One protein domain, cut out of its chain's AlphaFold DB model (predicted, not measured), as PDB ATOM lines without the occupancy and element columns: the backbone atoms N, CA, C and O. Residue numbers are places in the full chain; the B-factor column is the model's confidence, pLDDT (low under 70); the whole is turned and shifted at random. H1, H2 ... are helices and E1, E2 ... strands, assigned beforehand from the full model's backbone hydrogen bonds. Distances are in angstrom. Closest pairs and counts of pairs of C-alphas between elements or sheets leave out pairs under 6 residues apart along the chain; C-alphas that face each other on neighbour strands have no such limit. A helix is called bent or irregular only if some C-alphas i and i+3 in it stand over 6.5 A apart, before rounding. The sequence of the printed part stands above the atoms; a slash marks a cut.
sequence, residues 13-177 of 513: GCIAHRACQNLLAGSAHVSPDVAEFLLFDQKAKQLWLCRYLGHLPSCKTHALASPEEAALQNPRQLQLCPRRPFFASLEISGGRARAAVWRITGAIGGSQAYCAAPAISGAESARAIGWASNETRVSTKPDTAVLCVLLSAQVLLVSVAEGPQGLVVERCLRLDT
ATOM      1  N   GLY A  13     -47.602  40.936  55.412       24.06
ATOM      2  CA  GLY A  13     -48.825  41.229  54.660       24.06
ATOM      3  C   GLY A  13     -49.470  39.978  54.052       24.06
ATOM      4  O   GLY A  13     -49.622  39.885  52.838       24.06
ATOM      5  N   CYS A  14     -49.811  38.988  54.874       29.06
ATOM      6  CA  CYS A  14     -50.501  37.755  54.487       29.06
ATOM      7  C   CYS A  14     -51.795  37.966  53.671       29.06
ATOM      8  O   CYS A  14     -52.844  38.171  54.282       29.06
ATOM      9  N   ILE A  15     -51.805  37.740  52.344       29.16
ATOM     10  CA  ILE A  15     -53.014  37.200  51.683       29.16
ATOM     11  C   ILE A  15     -53.174  35.749  52.152       29.16
ATOM     12  O   ILE A  15     -52.834  34.775  51.485       29.16
ATOM     13  N   ALA A  16     -53.695  35.607  53.367       29.69
ATOM     14  CA  ALA A  16     -54.027  34.334  53.981       29.69
ATOM     15  C   ALA A  16     -55.413  33.857  53.508       29.69
ATOM     16  O   ALA A  16     -56.299  33.583  54.313       29.69
ATOM     17  N   HIS A  17     -55.626  33.767  52.187       29.69
ATOM     18  CA  HIS A  17     -56.892  33.306  51.593       29.69
ATOM     19  C   HIS A  17     -57.040  31.776  51.764       29.69
ATOM     20  O   HIS A  17     -56.910  31.004  50.812       29.69
ATOM     21  N   ARG A  18     -57.290  31.339  53.007       32.75
ATOM     22  CA  ARG A  18     -57.374  29.950  53.514       32.75
ATOM     23  C   ARG A  18     -56.135  29.064  53.322       32.75
ATOM     24  O   ARG A  18     -55.762  28.383  54.264       32.75
ATOM     25  N   ALA A  19     -55.427  29.108  52.197       32.59
ATOM     26  CA  ALA A  19     -54.260  28.250  51.961       32.59
ATOM     27  C   ALA A  19     -53.114  28.467  52.977       32.59
ATOM     28  O   ALA A  19     -52.442  27.511  53.345       32.59
ATOM     29  N   CYS A  20     -52.928  29.685  53.505       30.25
ATOM     30  CA  CYS A  20     -51.991  29.917  54.614       30.25
ATOM     31  C   CYS A  20     -52.531  29.438  55.971       30.25
ATOM     32  O   CYS A  20     -51.731  29.125  56.849       30.25
ATOM     33  N   GLN A  21     -53.857  29.323  56.148       32.59
ATOM     34  CA  GLN A  21     -54.387  28.583  57.294       32.59
ATOM     35  C   GLN A  21     -53.972  27.120  57.173       32.59
ATOM     36  O   GLN A  21     -53.443  26.620  58.140       32.59
ATOM     37  N   ASN A  22     -54.039  26.486  55.995       32.62
ATOM     38  CA  ASN A  22     -53.604  25.091  55.777       32.62
ATOM     39  C   ASN A  22     -52.103  24.810  56.040       32.62
ATOM     40  O   ASN A  22     -51.710  23.645  56.058       32.62
ATOM     41  N   LEU A  23     -51.276  25.837  56.276       36.12
ATOM     42  CA  LEU A  23     -49.894  25.707  56.767       36.12
ATOM     43  C   LEU A  23     -49.810  25.724  58.294       36.12
ATOM     44  O   LEU A  23     -49.168  24.861  58.883       36.12
ATOM     45  N   LEU A  24     -50.539  26.640  58.934       33.34
ATOM     46  CA  LEU A  24     -50.841  26.576  60.372       33.34
ATOM     47  C   LEU A  24     -51.808  25.421  60.713       33.34
ATOM     48  O   LEU A  24     -52.074  25.156  61.881       33.34
ATOM     49  N   ALA A  25     -52.341  24.758  59.684       31.27
ATOM     50  CA  ALA A  25     -53.341  23.713  59.741       31.27
ATOM     51  C   ALA A  25     -52.985  22.489  58.869       31.27
ATOM     52  O   ALA A  25     -53.874  21.869  58.300       31.27
ATOM     53  N   GLY A  26     -51.696  22.149  58.750       31.80
ATOM     54  CA  GLY A  26     -51.207  20.810  58.375       31.80
ATOM     55  C   GLY A  26     -51.926  20.064  57.238       31.80
ATOM     56  O   GLY A  26     -52.097  18.857  57.343       31.80
ATOM     57  N   SER A  27     -52.379  20.743  56.174       30.14
ATOM     58  CA  SER A  27     -53.166  20.112  55.094       30.14
ATOM     59  C   SER A  27     -52.331  19.740  53.858       30.14
ATOM     60  O   SER A  27     -52.884  19.306  52.843       30.14
ATOM     61  N   ALA A  28     -51.014  19.932  53.916       35.72
ATOM     62  CA  ALA A  28     -50.074  19.392  52.943       35.72
ATOM     63  C   ALA A  28     -49.640  17.982  53.365       35.72
ATOM     64  O   ALA A  28     -49.553  17.683  54.554       35.72
ATOM     65  N   HIS A  29     -49.325  17.125  52.394       37.78
ATOM     66  CA  HIS A  29     -48.888  15.750  52.638       37.78
ATOM     67  C   HIS A  29     -47.410  15.721  53.073       37.78
ATOM     68  O   HIS A  29     -46.518  15.395  52.293       37.78
ATOM     69  N   VAL A  30     -47.143  16.151  54.307       40.34
ATOM     70  CA  VAL A  30     -45.787  16.298  54.850       40.34
ATOM     71  C   VAL A  30     -45.176  14.927  55.140       40.34
ATOM     72  O   VAL A  30     -45.634  14.216  56.033       40.34
ATOM     73  N   SER A  31     -44.109  14.572  54.415       43.31
ATOM     74  CA  SER A  31     -43.193  13.513  54.858       43.31
ATOM     75  C   SER A  31     -42.531  13.976  56.158       43.31
ATOM     76  O   SER A  31     -42.120  15.137  56.205       43.31
ATOM     77  N   PRO A  32     -42.379  13.128  57.193       48.84
ATOM     78  CA  PRO A  32     -41.852  13.554  58.495       48.84
ATOM     79  C   PRO A  32     -40.491  14.265  58.411       48.84
ATOM     80  O   PRO A  32     -40.190  15.105  59.253       48.84
ATOM     81  N   ASP A  33     -39.693  13.998  57.375       62.53
ATOM     82  CA  ASP A  33     -38.385  14.622  57.164       62.53
ATOM     83  C   ASP A  33     -38.440  16.059  56.613       62.53
ATOM     84  O   ASP A  33     -37.580  16.875  56.961       62.53
ATOM     85  N   VAL A  34     -39.398  16.381  55.729       70.19
ATOM     86  CA  VAL A  34     -39.416  17.630  54.937       70.19
ATOM     87  C   VAL A  34     -40.844  18.078  54.595       70.19
ATOM     88  O   VAL A  34     -41.611  17.328  53.991       70.19
ATOM     89  N   ALA A  35     -41.151  19.351  54.863       78.88
ATOM     90  CA  ALA A  35     -42.309  20.052  54.299       78.88
ATOM     91  C   ALA A  35     -41.849  21.216  53.411       78.88
ATOM     92  O   ALA A  35     -40.965  21.980  53.802       78.88
ATOM     93  N   GLU A  36     -42.484  21.400  52.255       81.88
ATOM     94  CA  GLU A  36     -42.218  22.526  51.352       81.88
ATOM     95  C   GLU A  36     -43.492  23.301  51.026       81.88
ATOM     96  O   GLU A  36     -44.557  22.720  50.806       81.88
ATOM     97  N   PHE A  37     -43.382  24.627  50.975       85.75
ATOM     98  CA  PHE A  37     -44.490  25.516  50.642       85.75
ATOM     99  C   PHE A  37     -44.020  26.834  50.031       85.75
ATOM    100  O   PHE A  37     -42.851  27.203  50.119       85.75
ATOM    101  N   LEU A  38     -44.954  27.555  49.408       85.69
ATOM    102  CA  LEU A  38     -44.705  28.848  48.778       85.69
ATOM    103  C   LEU A  38     -45.395  29.973  49.550       85.69
ATOM    104  O   LEU A  38     -46.586  29.877  49.852       85.69
ATOM    105  N   LEU A  39     -44.665  31.058  49.807       86.81
ATOM    106  CA  LEU A  39     -45.207  32.329  50.292       86.81
ATOM    107  C   LEU A  39     -45.014  33.413  49.226       86.81
ATOM    108  O   LEU A  39     -44.015  33.412  48.510       86.81
ATOM    109  N   PHE A  40     -45.952  34.356  49.129       85.25
ATOM    110  CA  PHE A  40     -45.868  35.479  48.193       85.25
ATOM    111  C   PHE A  40     -46.102  36.812  48.907       85.25
ATOM    112  O   PHE A  40     -47.206  37.111  49.378       85.25
ATOM    113  N   ASP A  41     -45.050  37.621  48.966       85.25
ATOM    114  CA  ASP A  41     -45.102  38.993  49.454       85.25
ATOM    115  C   ASP A  41     -45.675  39.892  48.348       85.25
ATOM    116  O   ASP A  41     -45.027  40.115  47.325       85.25
ATOM    117  N   GLN A  42     -46.885  40.440  48.533       82.06
ATOM    118  CA  GLN A  42     -47.484  41.319  47.516       82.06
ATOM    119  C   GLN A  42     -46.871  42.724  47.475       82.06
ATOM    120  O   GLN A  42     -47.084  43.419  46.480       82.06
ATOM    121  N   LYS A  43     -46.173  43.153  48.535       83.38
ATOM    122  CA  LYS A  43     -45.526  44.467  48.650       83.38
ATOM    123  C   LYS A  43     -44.189  44.457  47.915       83.38
ATOM    124  O   LYS A  43     -43.916  45.381  47.159       83.38
ATOM    125  N   ALA A  44     -43.399  43.397  48.090       85.44
ATOM    126  CA  ALA A  44     -42.161  43.175  47.339       85.44
ATOM    127  C   ALA A  44     -42.375  42.502  45.967       85.44
ATOM    128  O   ALA A  44     -41.443  42.442  45.174       85.44
ATOM    129  N   LYS A  45     -43.577  41.961  45.697       86.31
ATOM    130  CA  LYS A  45     -43.876  41.047  44.570       86.31
ATOM    131  C   LYS A  45     -42.947  39.826  44.518       86.31
ATOM    132  O   LYS A  45     -42.689  39.257  43.461       86.31
ATOM    133  N   GLN A  46     -42.471  39.408  45.689       87.25
ATOM    134  CA  GLN A  46     -41.443  38.389  45.844       87.25
ATOM    135  C   GLN A  46     -42.064  37.048  46.245       87.25
ATOM    136  O   GLN A  46     -42.751  36.934  47.264       87.25
ATOM    137  N   LEU A  47     -41.786  36.019  45.445       87.75
ATOM    138  CA  LEU A  47     -42.110  34.628  45.753       87.75
ATOM    139  C   LEU A  47     -40.995  34.013  46.613       87.75
ATOM    140  O   LEU A  47     -39.812  34.248  46.364       87.75
ATOM    141  N   TRP A  48     -41.359  33.205  47.601       85.56
ATOM    142  CA  TRP A  48     -40.432  32.519  48.499       85.56
ATOM    143  C   TRP A  48     -40.765  31.030  48.559       85.56
ATOM    144  O   TRP A  48     -41.924  30.675  48.776       85.56
ATOM    145  N   LEU A  49     -39.755  30.170  48.422       87.00
ATOM    146  CA  LEU A  49     -39.839  28.761  48.796       87.00
ATOM    147  C   LEU A  49     -39.426  28.619  50.260       87.00
ATOM    148  O   LEU A  49     -38.340  29.043  50.661       87.00
ATOM    149  N   CYS A  50     -40.294  28.012  51.052       85.25
ATOM    150  CA  CYS A  50     -40.098  27.769  52.469       85.25
ATOM    151  C   CYS A  50     -40.020  26.257  52.695       85.25
ATOM    152  O   CYS A  50     -40.965  25.529  52.389       85.25
ATOM    153  N   ARG A  51     -38.883  25.786  53.215       82.62
ATOM    154  CA  ARG A  51     -38.614  24.376  53.510       82.62
ATOM    155  C   ARG A  51     -38.461  24.191  55.015       82.62
ATOM    156  O   ARG A  51     -37.477  24.636  55.607       82.62
ATOM    157  N   TYR A  52     -39.430  23.529  55.633       77.44
ATOM    158  CA  TYR A  52     -39.300  23.007  56.989       77.44
ATOM    159  C   TYR A  52     -38.630  21.630  56.930       77.44
ATOM    160  O   TYR A  52     -38.896  20.846  56.018       77.44
ATOM    161  N   LEU A  53     -37.745  21.345  57.880       76.75
ATOM    162  CA  LEU A  53     -37.048  20.067  58.008       76.75
ATOM    163  C   LEU A  53     -37.443  19.492  59.366       76.75
ATOM    164  O   LEU A  53     -37.195  20.145  60.372       76.75
ATOM    165  N   GLY A  54     -38.065  18.313  59.419       68.31
ATOM    166  CA  GLY A  54     -38.731  17.823  60.638       68.31
ATOM    167  C   GLY A  54     -37.818  17.672  61.859       68.31
ATOM    168  O   GLY A  54     -38.272  17.789  62.992       68.31
ATOM    169  N   HIS A  55     -36.519  17.489  61.620       76.75
ATOM    170  CA  HIS A  55     -35.464  17.381  62.627       76.75
ATOM    171  C   HIS A  55     -34.836  18.735  63.037       76.75
ATOM    172  O   HIS A  55     -33.885  18.746  63.815       76.75
ATOM    173  N   LEU A  56     -35.313  19.875  62.518       68.62
ATOM    174  CA  LEU A  56     -34.806  21.214  62.848       68.62
ATOM    175  C   LEU A  56     -35.947  22.191  63.181       68.62
ATOM    176  O   LEU A  56     -36.864  22.352  62.380       68.62
ATOM    177  N   PRO A  57     -35.848  22.973  64.273       68.75
ATOM    178  CA  PRO A  57     -36.848  23.983  64.637       68.75
ATOM    179  C   PRO A  57     -36.791  25.251  63.754       68.75
ATOM    180  O   PRO A  57     -37.268  26.309  64.156       68.75
ATOM    181  N   SER A  58     -36.170  25.188  62.570       75.94
ATOM    182  CA  SER A  58     -35.965  26.331  61.676       75.94
ATOM    183  C   SER A  58     -36.436  26.041  60.250       75.94
ATOM    184  O   SER A  58     -35.990  25.107  59.583       75.94
ATOM    185  N   CYS A  59     -37.336  26.892  59.754       79.75
ATOM    186  CA  CYS A  59     -37.717  26.903  58.347       79.75
ATOM    187  C   CYS A  59     -36.641  27.632  57.532       79.75
ATOM    188  O   CYS A  59     -36.316  28.785  57.817       79.75
ATOM    189  N   LYS A  60     -36.095  26.975  56.505       82.12
ATOM    190  CA  LYS A  60     -35.189  27.606  55.538       82.12
ATOM    191  C   LYS A  60     -36.020  28.307  54.470       82.12
ATOM    192  O   LYS A  60     -36.883  27.683  53.854       82.12
ATOM    193  N   THR A  61     -35.764  29.591  54.245       83.81
ATOM    194  CA  THR A  61     -36.461  30.391  53.235       83.81
ATOM    195  C   THR A  61     -35.515  30.757  52.095       83.81
ATOM    196  O   THR A  61     -34.359  31.121  52.307       83.81
ATOM    197  N   HIS A  62     -36.010  30.644  50.866       84.38
ATOM    198  CA  HIS A  62     -35.274  30.940  49.642       84.38
ATOM    199  C   HIS A  62     -36.117  31.870  48.770       84.38
ATOM    200  O   HIS A  62     -37.237  31.521  48.395       84.38
ATOM    201  N   ALA A  63     -35.596  33.053  48.444       85.75
ATOM    202  CA  ALA A  63     -36.236  33.934  47.475       85.75
ATOM    203  C   ALA A  63     -36.179  33.284  46.083       85.75
ATOM    204  O   ALA A  63     -35.108  32.875  45.628       85.75
ATOM    205  N   LEU A  64     -37.332  33.186  45.418       84.38
ATOM    206  CA  LEU A  64     -37.437  32.693  44.049       84.38
ATOM    207  C   LEU A  64     -37.374  33.878  43.079       84.38
ATOM    208  O   LEU A  64     -38.305  34.680  42.998       84.38
ATOM    209  N   ALA A  65     -36.264  34.012  42.360       81.44
ATOM    210  CA  ALA A  65     -36.069  35.078  41.382       81.44
ATOM    211  C   ALA A  65     -36.871  34.795  40.102       81.44
ATOM    212  O   ALA A  65     -36.848  33.677  39.589       81.44
ATOM    213  N   SER A  66     -37.545  35.805  39.547       74.94
ATOM    214  CA  SER A  66     -38.054  35.704  38.175       74.94
ATOM    215  C   SER A  66     -36.960  36.170  37.203       74.94
ATOM    216  O   SER A  66     -36.404  37.246  37.421       74.94
ATOM    217  N   PRO A  67     -36.613  35.388  36.165       57.19
ATOM    218  CA  PRO A  67     -35.650  35.779  35.137       57.19
ATOM    219  C   PRO A  67     -36.287  36.600  33.998       57.19
ATOM    220  O   PRO A  67     -35.586  36.975  33.063       57.19
ATOM    221  N   GLU A  68     -37.598  36.857  34.047       62.25
ATOM    222  CA  GLU A  68     -38.399  37.438  32.962       62.25
ATOM    223  C   GLU A  68     -39.340  38.543  33.475       62.25
ATOM    224  O   GLU A  68     -39.642  38.631  34.663       62.25
ATOM    225  N   GLU A  69     -39.894  39.342  32.556       55.44
ATOM    226  CA  GLU A  69     -40.974  40.301  32.853       55.44
ATOM    227  C   GLU A  69     -42.290  39.615  33.286       55.44
ATOM    228  O   GLU A  69     -43.194  40.264  33.816       55.44
ATOM    229  N   ALA A  70     -42.400  38.293  33.106       61.59
ATOM    230  CA  ALA A  70     -43.544  37.456  33.468       61.59
ATOM    231  C   ALA A  70     -43.658  37.173  34.986       61.59
ATOM    232  O   ALA A  70     -44.037  36.076  35.399       61.59
ATOM    233  N   ALA A  71     -43.338  38.153  35.832       73.00
ATOM    234  CA  ALA A  71     -43.419  38.028  37.284       73.00
ATOM    235  C   ALA A  71     -44.870  37.845  37.776       73.00
ATOM    236  O   ALA A  71     -45.799  38.480  37.272       73.00
ATOM    237  N   LEU A  72     -45.050  37.022  38.818       82.81
ATOM    238  CA  LEU A  72     -46.332  36.864  39.516       82.81
ATOM    239  C   LEU A  72     -46.850  38.221  40.016       82.81
ATOM    240  O   LEU A  72     -46.185  38.920  40.782       82.81
ATOM    241  N   GLN A  73     -48.064  38.578  39.611       83.94
ATOM    242  CA  GLN A  73     -48.686  39.861  39.916       83.94
ATOM    243  C   GLN A  73     -49.456  39.786  41.233       83.94
ATOM    244  O   GLN A  73     -49.150  40.502  42.190       83.94
ATOM    245  N   ASN A  74     -50.485  38.936  41.270       85.56
ATOM    246  CA  ASN A  74     -51.411  38.782  42.396       85.56
ATOM    247  C   ASN A  74     -52.022  37.361  42.382       85.56
ATOM    248  O   ASN A  74     -53.198  37.192  42.040       85.56
ATOM    249  N   PRO A  75     -51.247  36.316  42.730       88.31
ATOM    250  CA  PRO A  75     -51.773  34.964  42.860       88.31
ATOM    251  C   PRO A  75     -52.774  34.878  44.020       88.31
ATOM    252  O   PRO A  75     -52.445  35.133  45.177       88.31
ATOM    253  N   ARG A  76     -54.008  34.470  43.707       88.38
ATOM    254  CA  ARG A  76     -55.053  34.122  44.681       88.38
ATOM    255  C   ARG A  76     -54.807  32.748  45.306       88.38
ATOM    256  O   ARG A  76     -55.196  32.515  46.447       88.38
ATOM    257  N   GLN A  77     -54.183  31.841  44.556       90.50
ATOM    258  CA  GLN A  77     -53.750  30.533  45.036       90.50
ATOM    259  C   GLN A  77     -52.373  30.200  44.452       90.50
ATOM    260  O   GLN A  77     -52.097  30.494  43.289       90.50
ATOM    261  N   LEU A  78     -51.538  29.550  45.262       91.31
ATOM    262  CA  LEU A  78     -50.299  28.891  44.858       91.31
ATOM    263  C   LEU A  78     -50.363  27.434  45.321       91.31
ATOM    264  O   LEU A  78     -50.888  27.159  46.401       91.31
ATOM    265  N   GLN A  79     -49.863  26.508  44.508       91.31
ATOM    266  CA  GLN A  79     -49.812  25.074  44.807       91.31
ATOM    267  C   GLN A  79     -48.481  24.498  44.320       91.31
ATOM    268  O   GLN A  79     -48.246  24.432  43.113       91.31
ATOM    269  N   LEU A  80     -47.619  24.067  45.240       90.56
ATOM    270  CA  LEU A  80     -46.402  23.320  44.913       90.56
ATOM    271  C   LEU A  80     -46.774  21.893  44.471       90.56
ATOM    272  O   LEU A  80     -47.704  21.305  45.025       90.56
ATOM    273  N   CYS A  81     -46.088  21.345  43.470       90.88
ATOM    274  CA  CYS A  81     -46.297  19.968  43.027       90.88
ATOM    275  C   CYS A  81     -45.643  18.993  44.029       90.88
ATOM    276  O   CYS A  81     -44.447  19.133  44.280       90.88
ATOM    277  N   PRO A  82     -46.348  17.978  44.571       84.12
ATOM    278  CA  PRO A  82     -45.795  17.118  45.630       84.12
ATOM    279  C   PRO A  82     -44.570  16.276  45.230       84.12
ATOM    280  O   PRO A  82     -43.878  15.753  46.097       84.12
ATOM    281  N   ARG A  83     -44.334  16.089  43.924       83.81
ATOM    282  CA  ARG A  83     -43.356  15.130  43.369       83.81
ATOM    283  C   ARG A  83     -42.369  15.734  42.362       83.81
ATOM    284  O   ARG A  83     -41.542  15.007  41.818       83.81
ATOM    285  N   ARG A  84     -42.487  17.023  42.036       87.19
ATOM    286  CA  ARG A  84     -41.719  17.687  40.965       87.19
ATOM    287  C   ARG A  84     -41.369  19.116  41.384       87.19
ATOM    288  O   ARG A  84     -42.156  19.718  42.110       87.19
ATOM    289  N   PRO A  85     -40.270  19.709  40.884       89.56
ATOM    290  CA  PRO A  85     -39.921  21.109  41.136       89.56
ATOM    291  C   PRO A  85     -40.802  22.061  40.303       89.56
ATOM    292  O   PRO A  85     -40.310  22.934  39.592       89.56
ATOM    293  N   PHE A  86     -42.120  21.868  40.341       90.06
ATOM    294  CA  PHE A  86     -43.117  22.669  39.639       90.06
ATOM    295  C   PHE A  86     -44.059  23.304  40.661       90.06
ATOM    296  O   PHE A  86     -44.334  22.720  41.710       90.06
ATOM    297  N   PHE A  87     -44.639  24.452  40.336       92.94
ATOM    298  CA  PHE A  87     -45.810  24.956  41.043       92.94
ATOM    299  C   PHE A  87     -46.849  25.494  40.067       92.94
ATOM    300  O   PHE A  87     -46.546  25.824  38.925       92.94
ATOM    301  N   ALA A  88     -48.094  25.564  40.519       92.69
ATOM    302  CA  ALA A  88     -49.181  26.199  39.799       92.69
ATOM    303  C   ALA A  88     -49.619  27.463  40.546       92.69
ATOM    304  O   ALA A  88     -49.659  27.479  41.781       92.69
ATOM    305  N   SER A  89     -49.955  28.514  39.801       93.44
ATOM    306  CA  SER A  89     -50.603  29.714  40.325       93.44
ATOM    307  C   SER A  89     -51.992  29.886  39.719       93.44
ATOM    308  O   SER A  89     -52.256  29.471  38.589       93.44
ATOM    309  N   LEU A  90     -52.883  30.500  40.492       91.81
ATOM    310  CA  LEU A  90     -54.172  30.996  40.032       91.81
ATOM    311  C   LEU A  90     -54.218  32.496  40.303       91.81
ATOM    312  O   LEU A  90     -54.374  32.915  41.450       91.81
ATOM    313  N   GLU A  91     -54.062  33.297  39.261       90.06
ATOM    314  CA  GLU A  91     -54.146  34.756  39.334       90.06
ATOM    315  C   GLU A  91     -55.546  35.250  38.958       90.06
ATOM    316  O   GLU A  91     -56.295  34.560  38.262       90.06
ATOM    317  N   ILE A  92     -55.895  36.465  39.394       85.94
ATOM    318  CA  ILE A  92     -57.066  37.194  38.892       85.94
ATOM    319  C   ILE A  92     -56.616  38.571  38.403       85.94
ATOM    320  O   ILE A  92     -56.068  39.361  39.171       85.94
ATOM    321  N   SER A  93     -56.873  38.869  37.132       83.56
ATOM    322  CA  SER A  93     -56.549  40.149  36.496       83.56
ATOM    323  C   SER A  93     -57.663  40.561  35.528       83.56
ATOM    324  O   SER A  93     -58.232  39.740  34.812       83.56
ATOM    325  N   GLY A  94     -58.066  41.837  35.565       83.19
ATOM    326  CA  GLY A  94     -59.171  42.348  34.736       83.19
ATOM    327  C   GLY A  94     -60.511  41.610  34.914       83.19
ATOM    328  O   GLY A  94     -61.303  41.551  33.979       83.19
ATOM    329  N   GLY A  95     -60.746  40.988  36.077       81.62
ATOM    330  CA  GLY A  95     -61.930  40.156  36.344       81.62
ATOM    331  C   GLY A  95     -61.902  38.752  35.722       81.62
ATOM    332  O   GLY A  95     -62.836  37.985  35.944       81.62
ATOM    333  N   ARG A  96     -60.845  38.387  34.986       84.06
ATOM    334  CA  ARG A  96     -60.608  37.020  34.496       84.06
ATOM    335  C   ARG A  96     -59.685  36.278  35.453       84.06
ATOM    336  O   ARG A  96     -58.786  36.879  36.040       84.06
ATOM    337  N   ALA A  97     -59.899  34.977  35.594       86.50
ATOM    338  CA  ALA A  97     -58.954  34.105  36.275       86.50
ATOM    339  C   ALA A  97     -57.920  33.578  35.270       86.50
ATOM    340  O   ALA A  97     -58.213  33.457  34.082       86.50
ATOM    341  N   ARG A  98     -56.713  33.247  35.727       85.62
ATOM    342  CA  ARG A  98     -55.701  32.566  34.910       85.62
ATOM    343  C   ARG A  98     -54.968  31.537  35.753       85.62
ATOM    344  O   ARG A  98     -54.286  31.901  36.708       85.62
ATOM    345  N   ALA A  99     -55.088  30.267  35.377       89.88
ATOM    346  CA  ALA A  99     -54.201  29.225  35.873       89.88
ATOM    347  C   ALA A  99     -52.911  29.198  35.032       89.88
ATOM    348  O   ALA A  99     -52.962  29.271  33.801       89.88
ATOM    349  N   ALA A 100     -51.764  29.102  35.696       90.94
ATOM    350  CA  ALA A 100     -50.448  28.993  35.071       90.94
ATOM    351  C   ALA A 100     -49.589  27.969  35.822       90.94
ATOM    352  O   ALA A 100     -49.758  27.778  37.027       90.94
ATOM    353  N   VAL A 101     -48.665  27.325  35.108       91.56
ATOM    354  CA  VAL A 101     -47.679  26.395  35.675       91.56
ATOM    355  C   VAL A 101     -46.294  27.008  35.541       91.56
ATOM    356  O   VAL A 101     -46.023  27.735  34.589       91.56
ATOM    357  N   TRP A 102     -45.431  26.719  36.503       91.62
ATOM    358  CA  TRP A 102     -44.113  27.311  36.644       91.62
ATOM    359  C   TRP A 102     -43.113  26.233  37.043       91.62
ATOM    360  O   TRP A 102     -43.417  25.381  37.883       91.62
ATOM    361  N   ARG A 103     -41.908  26.279  36.478       90.44
ATOM    362  CA  ARG A 103     -40.790  25.423  36.889       90.44
ATOM    363  C   ARG A 103     -39.920  26.180  37.879       90.44
ATOM    364  O   ARG A 103     -39.475  27.272  37.555       90.44
ATOM    365  N   ILE A 104     -39.609  25.575  39.021       88.12
ATOM    366  CA  ILE A 104     -38.504  25.992  39.886       88.12
ATOM    367  C   ILE A 104     -37.224  25.395  39.292       88.12
ATOM    368  O   ILE A 104     -37.086  24.176  39.175       88.12
ATOM    369  N   THR A 105     -36.290  26.240  38.866       81.25
ATOM    370  CA  THR A 105     -34.983  25.802  38.362       81.25
ATOM    371  C   THR A 105     -33.948  25.795  39.486       81.25
ATOM    372  O   THR A 105     -34.094  26.490  40.494       81.25
ATOM    373  N   GLY A 106     -32.876  25.015  39.312       68.06
ATOM    374  CA  GLY A 106     -31.765  24.958  40.267       68.06
ATOM    375  C   GLY A 106     -31.148  26.332  40.562       68.06
ATOM    376  O   GLY A 106     -31.319  27.283  39.799       68.06
ATOM    377  N   ALA A 107     -30.444  26.441  41.690       54.94
ATOM    378  CA  ALA A 107     -29.933  27.719  42.175       54.94
ATOM    379  C   ALA A 107     -28.857  28.312  41.247       54.94
ATOM    380  O   ALA A 107     -27.764  27.763  41.118       54.94
ATOM    381  N   ILE A 108     -29.146  29.477  40.666       46.28
ATOM    382  CA  ILE A 108     -28.192  30.300  39.919       46.28
ATOM    383  C   ILE A 108     -27.681  31.368  40.890       46.28
ATOM    384  O   ILE A 108     -28.438  32.215  41.356       46.28
ATOM    385  N   GLY A 109     -26.400  31.299  41.261       50.50
ATOM    386  CA  GLY A 109     -25.793  32.262  42.195       50.50
ATOM    387  C   GLY A 109     -26.358  32.232  43.626       50.50
ATOM    388  O   GLY A 109     -26.199  33.202  44.356       50.50
ATOM    389  N   GLY A 110     -27.021  31.143  44.032       57.00
ATOM    390  CA  GLY A 110     -27.633  30.984  45.360       57.00
ATOM    391  C   GLY A 110     -29.140  31.271  45.416       57.00
ATOM    392  O   GLY A 110     -29.809  30.774  46.321       57.00
ATOM    393  N   SER A 111     -29.692  31.964  44.418       54.84
ATOM    394  CA  SER A 111     -31.141  32.126  44.239       54.84
ATOM    395  C   SER A 111     -31.678  31.058  43.289       54.84
ATOM    396  O   SER A 111     -31.111  30.821  42.224       54.84
ATOM    397  N   GLN A 112     -32.786  30.409  43.641       68.50
ATOM    398  CA  GLN A 112     -33.530  29.592  42.678       68.50
ATOM    399  C   GLN A 112     -34.303  30.527  41.746       68.50
ATOM    400  O   GLN A 112     -34.925  31.481  42.212       68.50
ATOM    401  N   ALA A 113     -34.257  30.271  40.441       74.00
ATOM    402  CA  ALA A 113     -35.078  30.995  39.473       74.00
ATOM    403  C   ALA A 113     -36.368  30.217  39.165       74.00
ATOM    404  O   ALA A 113     -36.465  29.024  39.467       74.00
ATOM    405  N   TYR A 114     -37.369  30.874  38.574       77.38
ATOM    406  CA  TYR A 114     -38.562  30.189  38.072       77.38
ATOM    407  C   TYR A 114     -39.025  30.716  36.712       77.38
ATOM    408  O   TYR A 114     -39.061  31.924  36.504       77.38
ATOM    409  N   CYS A 115     -39.400  29.822  35.792       76.44
ATOM    410  CA  CYS A 115     -39.905  30.186  34.461       76.44
ATOM    411  C   CYS A 115     -41.354  29.730  34.248       76.44
ATOM    412  O   CYS A 115     -41.801  28.734  34.828       76.44
ATOM    413  N   ALA A 116     -42.093  30.482  33.428       80.56
ATOM    414  CA  ALA A 116     -43.483  30.197  33.095       80.56
ATOM    415  C   ALA A 116     -43.600  29.081  32.047       80.56
ATOM    416  O   ALA A 116     -42.826  29.008  31.095       80.56
ATOM    417  N   ALA A 117     -44.616  28.238  32.192       79.88
ATOM    418  CA  ALA A 117     -45.075  27.347  31.137       79.88
ATOM    419  C   ALA A 117     -46.077  28.062  30.200       79.88
ATOM    420  O   ALA A 117     -46.604  29.127  30.554       79.88
ATOM    421  N   PRO A 118     -46.414  27.474  29.035       78.44
ATOM    422  CA  PRO A 118     -47.507  27.956  28.194       78.44
ATOM    423  C   PRO A 118     -48.824  28.132  28.969       78.44
ATOM    424  O   PRO A 118     -49.120  27.405  29.920       78.44
ATOM    425  N   ALA A 119     -49.632  29.115  28.565       79.38
ATOM    426  CA  ALA A 119     -50.899  29.408  29.231       79.38
ATOM    427  C   ALA A 119     -51.902  28.250  29.076       79.38
ATOM    428  O   ALA A 119     -52.105  27.743  27.972       79.38
ATOM    429  N   ILE A 120     -52.578  27.872  30.166       85.25
ATOM    430  CA  ILE A 120     -53.600  26.820  30.136       85.25
ATOM    431  C   ILE A 120     -54.847  27.346  29.408       85.25
ATOM    432  O   ILE A 120     -55.620  28.129  29.961       85.25
ATOM    433  N   SER A 121     -55.044  26.903  28.166       84.44
ATOM    434  CA  SER A 121     -56.218  27.237  27.350       84.44
ATOM    435  C   SER A 121     -57.513  26.711  27.984       84.44
ATOM    436  O   SER A 121     -57.598  25.533  28.342       84.44
ATOM    437  N   GLY A 122     -58.530  27.569  28.124       84.69
ATOM    438  CA  GLY A 122     -59.804  27.223  28.764       84.69
ATOM    439  C   GLY A 122     -59.838  27.438  30.283       84.69
ATOM    440  O   GLY A 122     -60.820  27.063  30.928       84.69
ATOM    441  N   ALA A 123     -58.786  28.014  30.878       84.69
ATOM    442  CA  ALA A 123     -58.698  28.287  32.316       84.69
ATOM    443  C   ALA A 123     -59.189  29.691  32.731       84.69
ATOM    444  O   ALA A 123     -59.000  30.096  33.878       84.69
ATOM    445  N   GLU A 124     -59.843  30.443  31.838       85.81
ATOM    446  CA  GLU A 124     -60.205  31.861  32.034       85.81
ATOM    447  C   GLU A 124     -61.259  32.075  33.142       85.81
ATOM    448  O   GLU A 124     -61.463  33.188  33.635       85.81
ATOM    449  N   SER A 125     -61.936  30.988  33.533       87.50
ATOM    450  CA  SER A 125     -62.972  30.924  34.574       87.50
ATOM    451  C   SER A 125     -62.563  30.100  35.808       87.50
ATOM    452  O   SER A 125     -63.418  29.729  36.617       87.50
ATOM    453  N   ALA A 126     -61.265  29.808  35.961       91.62
ATOM    454  CA  ALA A 126     -60.736  28.987  37.044       91.62
ATOM    455  C   ALA A 126     -61.049  29.552  38.449       91.62
ATOM    456  O   ALA A 126     -60.778  30.708  38.773       91.62
ATOM    457  N   ARG A 127     -61.620  28.700  39.304       92.25
ATOM    458  CA  ARG A 127     -62.044  29.001  40.682       92.25
ATOM    459  C   ARG A 127     -61.032  28.540  41.726       92.25
ATOM    460  O   ARG A 127     -60.862  29.231  42.730       92.25
ATOM    461  N   ALA A 128     -60.398  27.398  41.467       93.62
ATOM    462  CA  ALA A 128     -59.368  26.766  42.285       93.62
ATOM    463  C   ALA A 128     -58.443  25.913  41.399       93.62
ATOM    464  O   ALA A 128     -58.833  25.484  40.311       93.62
ATOM    465  N   ILE A 129     -57.235  25.648  41.888       94.88
ATOM    466  CA  ILE A 129     -56.242  24.746  41.291       94.88
ATOM    467  C   ILE A 129     -55.753  23.735  42.332       94.88
ATOM    468  O   ILE A 129     -55.866  23.974  43.534       94.88
ATOM    469  N   GLY A 130     -55.186  22.618  41.886       93.75
ATOM    470  CA  GLY A 130     -54.664  21.592  42.786       93.75
ATOM    471  C   GLY A 130     -54.046  20.427  42.027       93.75
ATOM    472  O   GLY A 130     -54.624  19.919  41.066       93.75
ATOM    473  N   TRP A 131     -52.856  20.018  42.450       93.44
ATOM    474  CA  TRP A 131     -52.184  18.839  41.913       93.44
ATOM    475  C   TRP A 131     -52.866  17.564  42.395       93.44
ATOM    476  O   TRP A 131     -53.422  17.526  43.495       93.44
ATOM    477  N   ALA A 132     -52.773  16.505  41.599       90.56
ATOM    478  CA  ALA A 132     -52.929  15.168  42.142       90.56
ATOM    479  C   ALA A 132     -51.753  14.819  43.071       90.56
ATOM    480  O   ALA A 132     -50.628  15.286  42.883       90.56
ATOM    481  N   SER A 133     -52.024  14.003  44.087       77.25
ATOM    482  CA  SER A 133     -51.053  13.575  45.103       77.25
ATOM    483  C   SER A 133     -49.957  12.661  44.545       77.25
ATOM    484  O   SER A 133     -48.779  12.799  44.880       77.25
ATOM    485  N   ASN A 134     -50.362  11.719  43.693       73.69
ATOM    486  CA  ASN A 134     -49.564  10.607  43.196       73.69
ATOM    487  C   ASN A 134     -49.613  10.519  41.663       73.69
ATOM    488  O   ASN A 134     -50.278  11.315  41.003       73.69
ATOM    489  N   GLU A 135     -48.901   9.543  41.094       68.19
ATOM    490  CA  GLU A 135     -49.007   9.171  39.678       68.19
ATOM    491  C   GLU A 135     -50.445   8.750  39.341       68.19
ATOM    492  O   GLU A 135     -50.879   7.624  39.596       68.19
ATOM    493  N   THR A 136     -51.208   9.690  38.789       66.25
ATOM    494  CA  THR A 136     -52.593   9.478  38.372       66.25
ATOM    495  C   THR A 136     -52.674   8.572  37.158       66.25
ATOM    496  O   THR A 136     -52.021   8.829  36.148       66.25
ATOM    497  N   ARG A 137     -53.634   7.645  37.181       74.81
ATOM    498  CA  ARG A 137     -54.020   6.803  36.030       74.81
ATOM    499  C   ARG A 137     -54.580   7.604  34.833       74.81
ATOM    500  O   ARG A 137     -54.804   7.043  33.772       74.81
ATOM    501  N   VAL A 138     -54.779   8.915  35.007       78.75
ATOM    502  CA  VAL A 138     -55.180   9.903  33.985       78.75
ATOM    503  C   VAL A 138     -54.137  10.053  32.869       78.75
ATOM    504  O   VAL A 138     -54.504  10.368  31.741       78.75
ATOM    505  N   SER A 139     -52.847   9.869  33.176       78.50
ATOM    506  CA  SER A 139     -51.751  10.050  32.220       78.50
ATOM    507  C   SER A 139     -51.013   8.737  31.995       78.50
ATOM    508  O   SER A 139     -50.555   8.099  32.941       78.50
ATOM    509  N   THR A 140     -50.871   8.349  30.729       73.19
ATOM    510  CA  THR A 140     -50.092   7.180  30.293       73.19
ATOM    511  C   THR A 140     -48.594   7.480  30.169       73.19
ATOM    512  O   THR A 140     -47.788   6.556  30.073       73.19
ATOM    513  N   LYS A 141     -48.199   8.761  30.186       81.62
ATOM    514  CA  LYS A 141     -46.801   9.193  30.083       81.62
ATOM    515  C   LYS A 141     -46.113   9.125  31.459       81.62
ATOM    516  O   LYS A 141     -46.587   9.800  32.383       81.62
ATOM    517  N   PRO A 142     -44.987   8.397  31.615       76.19
ATOM    518  CA  PRO A 142     -44.179   8.473  32.832       76.19
ATOM    519  C   PRO A 142     -43.660   9.901  33.057       76.19
ATOM    520  O   PRO A 142     -43.692  10.745  32.162       76.19
ATOM    521  N   ASP A 143     -43.217  10.179  34.283       84.62
ATOM    522  CA  ASP A 143     -42.688  11.480  34.724       84.62
ATOM    523  C   ASP A 143     -43.640  12.692  34.650       84.62
ATOM    524  O   ASP A 143     -43.244  13.810  34.993       84.62
ATOM    525  N   THR A 144     -44.912  12.484  34.298       89.19
ATOM    526  CA  THR A 144     -45.922  13.551  34.240       89.19
ATOM    527  C   THR A 144     -46.634  13.789  35.574       89.19
ATOM    528  O   THR A 144     -46.913  12.865  36.338       89.19
ATOM    529  N   ALA A 145     -46.953  15.054  35.852       92.19
ATOM    530  CA  ALA A 145     -47.791  15.472  36.973       92.19
ATOM    531  C   ALA A 145     -49.121  16.024  36.448       92.19
ATOM    532  O   ALA A 145     -49.124  16.859  35.545       92.19
ATOM    533  N   VAL A 146     -50.252  15.605  37.021       93.50
ATOM    534  CA  VAL A 146     -51.573  16.105  36.607       93.50
ATOM    535  C   VAL A 146     -52.037  17.238  37.519       93.50
ATOM    536  O   VAL A 146     -52.183  17.078  38.734       93.50
ATOM    537  N   LEU A 147     -52.295  18.391  36.905       95.31
ATOM    538  CA  LEU A 147     -52.952  19.538  37.515       95.31
ATOM    539  C   LEU A 147     -54.458  19.471  37.233       95.31
ATOM    540  O   LEU A 147     -54.889  19.366  36.084       95.31
ATOM    541  N   CYS A 148     -55.261  19.585  38.288       96.06
ATOM    542  CA  CYS A 148     -56.689  19.852  38.190       96.06
ATOM    543  C   CYS A 148     -56.933  21.366  38.274       96.06
ATOM    544  O   CYS A 148     -56.434  22.042  39.182       96.06
ATOM    545  N   VAL A 149     -57.719  21.889  37.333       95.94
ATOM    546  CA  VAL A 149     -58.205  23.271  37.319       95.94
ATOM    547  C   VAL A 149     -59.731  23.242  37.395       95.94
ATOM    548  O   VAL A 149     -60.407  22.764  36.482       95.94
ATOM    549  N   LEU A 150     -60.285  23.758  38.495       96.00
ATOM    550  CA  LEU A 150     -61.728  23.811  38.720       96.00
ATOM    551  C   LEU A 150     -62.330  25.008  37.986       96.00
ATOM    552  O   LEU A 150     -62.045  26.152  38.339       96.00
ATOM    553  N   LEU A 151     -63.190  24.758  37.005       94.62
ATOM    554  CA  LEU A 151     -63.985  25.770  36.306       94.62
ATOM    555  C   LEU A 151     -65.397  25.842  36.911       94.62
ATOM    556  O   LEU A 151     -65.743  25.086  37.816       94.62
ATOM    557  N   SER A 152     -66.240  26.751  36.418       91.62
ATOM    558  CA  SER A 152     -67.545  27.063  37.028       91.62
ATOM    559  C   SER A 152     -68.525  25.888  37.163       91.62
ATOM    560  O   SER A 152     -69.276  25.858  38.138       91.62
ATOM    561  N   ALA A 153     -68.521  24.956  36.207       92.50
ATOM    562  CA  ALA A 153     -69.353  23.744  36.180       92.50
ATOM    563  C   ALA A 153     -68.603  22.527  35.591       92.50
ATOM    564  O   ALA A 153     -69.209  21.550  35.145       92.50
ATOM    565  N   GLN A 154     -67.269  22.600  35.543       95.25
ATOM    566  CA  GLN A 154     -66.396  21.633  34.875       95.25
ATOM    567  C   GLN A 154     -65.070  21.516  35.635       95.25
ATOM    568  O   GLN A 154     -64.668  22.445  36.336       95.25
ATOM    569  N   VAL A 155     -64.350  20.421  35.428       95.38
ATOM    570  CA  VAL A 155     -62.922  20.298  35.730       95.38
ATOM    571  C   VAL A 155     -62.145  20.152  34.423       95.38
ATOM    572  O   VAL A 155     -62.545  19.418  33.517       95.38
ATOM    573  N   LEU A 156     -61.014  20.845  34.341       95.12
ATOM    574  CA  LEU A 156     -60.007  20.670  33.303       95.12
ATOM    575  C   LEU A 156     -58.812  19.919  33.906       95.12
ATOM    576  O   LEU A 156     -58.237  20.374  34.897       95.12
ATOM    577  N   LEU A 157     -58.448  18.778  33.315       94.62
ATOM    578  CA  LEU A 157     -57.258  18.011  33.690       94.62
ATOM    579  C   LEU A 157     -56.131  18.269  32.694       94.62
ATOM    580  O   LEU A 157     -56.325  18.166  31.479       94.62
ATOM    581  N   VAL A 158     -54.958  18.602  33.226       93.94
ATOM    582  CA  VAL A 158     -53.795  19.066  32.466       93.94
ATOM    583  C   VAL A 158     -52.569  18.260  32.890       93.94
ATOM    584  O   VAL A 158     -52.211  18.267  34.066       93.94
ATOM    585  N   SER A 159     -51.924  17.579  31.947       92.75
ATOM    586  CA  SER A 159     -50.614  16.961  32.150       92.75
ATOM    587  C   SER A 159     -49.526  18.023  32.061       92.75
ATOM    588  O   SER A 159     -49.522  18.869  31.164       92.75
ATOM    589  N   VAL A 160     -48.597  17.965  33.007       93.00
ATOM    590  CA  VAL A 160     -47.392  18.780  33.070       93.00
ATOM    591  C   VAL A 160     -46.199  17.836  33.027       93.00
ATOM    592  O   VAL A 160     -46.009  17.020  33.932       93.00
ATOM    593  N   ALA A 161     -45.397  17.962  31.977       92.06
ATOM    594  CA  ALA A 161     -44.181  17.192  31.760       92.06
ATOM    595  C   ALA A 161     -42.968  18.125  31.649       92.06
ATOM    596  O   ALA A 161     -43.089  19.278  31.230       92.06
ATOM    597  N   GLU A 162     -41.780  17.612  31.961       90.25
ATOM    598  CA  GLU A 162     -40.538  18.246  31.521       90.25
ATOM    599  C   GLU A 162     -40.132  17.658  30.165       90.25
ATOM    600  O   GLU A 162     -39.938  16.452  30.042       90.25
ATOM    601  N   GLY A 163     -40.034  18.509  29.144       88.19
ATOM    602  CA  GLY A 163     -39.559  18.147  27.811       88.19
ATOM    603  C   GLY A 163     -38.223  18.820  27.467       88.19
ATOM    604  O   GLY A 163     -37.783  19.728  28.178       88.19
ATOM    605  N   PRO A 164     -37.586  18.450  26.338       87.94
ATOM    606  CA  PRO A 164     -36.255  18.947  25.964       87.94
ATOM    607  C   PRO A 164     -36.140  20.471  25.785       87.94
ATOM    608  O   PRO A 164     -35.033  20.999  25.767       87.94
ATOM    609  N   GLN A 165     -37.268  21.172  25.629       86.19
ATOM    610  CA  GLN A 165     -37.342  22.625  25.422       86.19
ATOM    611  C   GLN A 165     -37.971  23.382  26.610       86.19
ATOM    612  O   GLN A 165     -38.178  24.587  26.516       86.19
ATOM    613  N   GLY A 166     -38.278  22.708  27.728       87.19
ATOM    614  CA  GLY A 166     -38.917  23.314  28.904       87.19
ATOM    615  C   GLY A 166     -40.159  22.553  29.377       87.19
ATOM    616  O   GLY A 166     -40.285  21.351  29.153       87.19
ATOM    617  N   LEU A 167     -41.077  23.244  30.061       89.06
ATOM    618  CA  LEU A 167     -42.339  22.637  30.498       89.06
ATOM    619  C   LEU A 167     -43.294  22.428  29.322       89.06
ATOM    620  O   LEU A 167     -43.697  23.380  28.654       89.06
ATOM    621  N   VAL A 168     -43.713  21.180  29.138       90.88
ATOM    622  CA  VAL A 168     -44.789  20.791  28.227       90.88
ATOM    623  C   VAL A 168     -46.081  20.711  29.039       90.88
ATOM    624  O   VAL A 168     -46.133  20.043  30.073       90.88
ATOM    625  N   VAL A 169     -47.113  21.423  28.585       91.38
ATOM    626  CA  VAL A 169     -48.416  21.523  29.254       91.38
ATOM    627  C   VAL A 169     -49.490  21.079  28.270       91.38
ATOM    628  O   VAL A 169     -49.820  21.797  27.330       91.38
ATOM    629  N   GLU A 170     -50.014  19.875  28.478       90.00
ATOM    630  CA  GLU A 170     -50.969  19.213  27.590       90.00
ATOM    631  C   GLU A 170     -52.331  19.071  28.271       90.00
ATOM    632  O   GLU A 170     -52.436  18.699  29.440       90.00
ATOM    633  N   ARG A 171     -53.412  19.322  27.533       84.44
ATOM    634  CA  ARG A 171     -54.772  19.065  28.012       84.44
ATOM    635  C   ARG A 171     -55.068  17.567  27.928       84.44
ATOM    636  O   ARG A 171     -55.121  17.030  26.831       84.44
ATOM    637  N   CYS A 172     -55.330  16.919  29.063       83.19
ATOM    638  CA  CYS A 172     -55.735  15.511  29.087       83.19
ATOM    639  C   CYS A 172     -57.237  15.343  28.879       83.19
ATOM    640  O   CYS A 172     -57.664  14.533  28.066       83.19
ATOM    641  N   LEU A 173     -58.050  16.061  29.661       90.62
ATOM    642  CA  LEU A 173     -59.468  15.725  29.793       90.62
ATOM    643  C   LEU A 173     -60.320  16.935  30.184       90.62
ATOM    644  O   LEU A 173     -59.878  17.813  30.929       90.62
ATOM    645  N   ARG A 174     -61.571  16.952  29.713       94.06
ATOM    646  CA  ARG A 174     -62.638  17.811  30.236       94.06
ATOM    647  C   ARG A 174     -63.650  16.939  30.969       94.06
ATOM    648  O   ARG A 174     -64.120  15.952  30.413       94.06
ATOM    649  N   LEU A 175     -63.980  17.315  32.197       94.25
ATOM    650  CA  LEU A 175     -64.957  16.623  33.030       94.25
ATOM    651  C   LEU A 175     -66.101  17.579  33.355       94.25
ATOM    652  O   LEU A 175     -65.953  18.486  34.173       94.25
ATOM    653  N   ASP A 176     -67.239  17.384  32.700       93.69
ATOM    654  CA  ASP A 176     -68.448  18.158  32.962       93.69
ATOM    655  C   ASP A 176     -69.123  17.651  34.238       93.69
ATOM    656  O   ASP A 176     -69.353  16.455  34.400       93.69
ATOM    657  N   THR A 177     -69.434  18.561  35.166       91.44
ATOM    658  CA  THR A 177     -70.051  18.185  36.456       91.44
ATOM    659  C   THR A 177     -71.573  18.291  36.454       91.44
ATOM    660  O   THR A 177     -72.236  17.670  37.279       91.44
TER     661      THR A 177
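This is residues 13 to 177 of the 513 residues of the protein "Hypothetical protein" of Symbiodinium natans (UniProt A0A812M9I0). A seven-stranded sheet, E1 to E7, curls round like part of a barrel and brings its edge strands E1 and E4 near each other; a second sheet, E8 to E11, packs over its E4, E5 and E6 side, making a sandwich whose sheets are only partly face to face, their strands crossed at 50 degrees. A short helix, H1, lies in the loose stretch before E1, on neither sheet. The printed part has 165 residues, with H1 first and then eleven strands; it is mostly strand. The first sheet is mixed, in the order E1, E2, E3, E7, E6, E5, E4; the second is antiparallel, in the order E8, E9, E10, E11. The whole is compact, with a radius of gyration of the C-alphas of 15.6 A, and spans 45 by 37 by 35 A.

H1 is residues 21 to 24, with C-alpha 21 at (-54.387, 28.583, 57.294). E1 is residues 34 to 41, E2 46 to 53, E3 60 to 65, E4 75 to 80 and E5 86 to 93. E6, residues 96 to 108, is 33.5 A long and bends by 58 degrees at residue 105. E7 is residues 111 to 116, E8 128 to 131 and E9 145 to 150. E10, residues 154 to 163, is 28.0 A long; E11, residues 166 to 176, is 30.3 A long and ends with C-alpha 176 at (-68.448, 18.158, 32.962).

H1 is too short for an O i to N i+4 pair; its one O i to N i+3 pair is within hydrogen-bond range. E1, E2 and E3 form a meander, each strand the antiparallel neighbour of the one before, with N 37 and O 50 at 2.9 A and N 49 and O 62 at 2.9 A. E4 to E7 form another, with N 79 and O 88 at 2.9 A, N 89 and O 100 at 2.9 A, and N 105 and O 113 at 2.9 A. E3 and E7 are parallel, with N 65 and O 112 at 2.9 A. It is a folded sheet, bent back on itself: E1, E2, E3 and E7 face E5 and E4, with E6 as the hinge. The closest C-alphas of E1 and E4, Phe 37 and Leu 80, are 6.4 A apart. E8 to E11 form a third meander, with N 130 and O 148 at 3.0 A, N 147 and O 158 at 2.8 A, and N 159 and O 170 at 2.8 A. Between the sheets, the closest C-alphas of E4 and E8, Gln 79 and Gly 130, are 6.3 A apart, and those of E6 and E11, Arg 103 and Leu 167, 7.1 A.

The C-alphas of Gly 109 and Thr 177, the two farthest apart, are 46.8 A apart. The printed part has no cut. The links E7 to E8 and E8 to E9 are long. The mean pLDDT of the printed part is 77.5; 37 residues are under 70, among them 13 to 33 and 106 to 112.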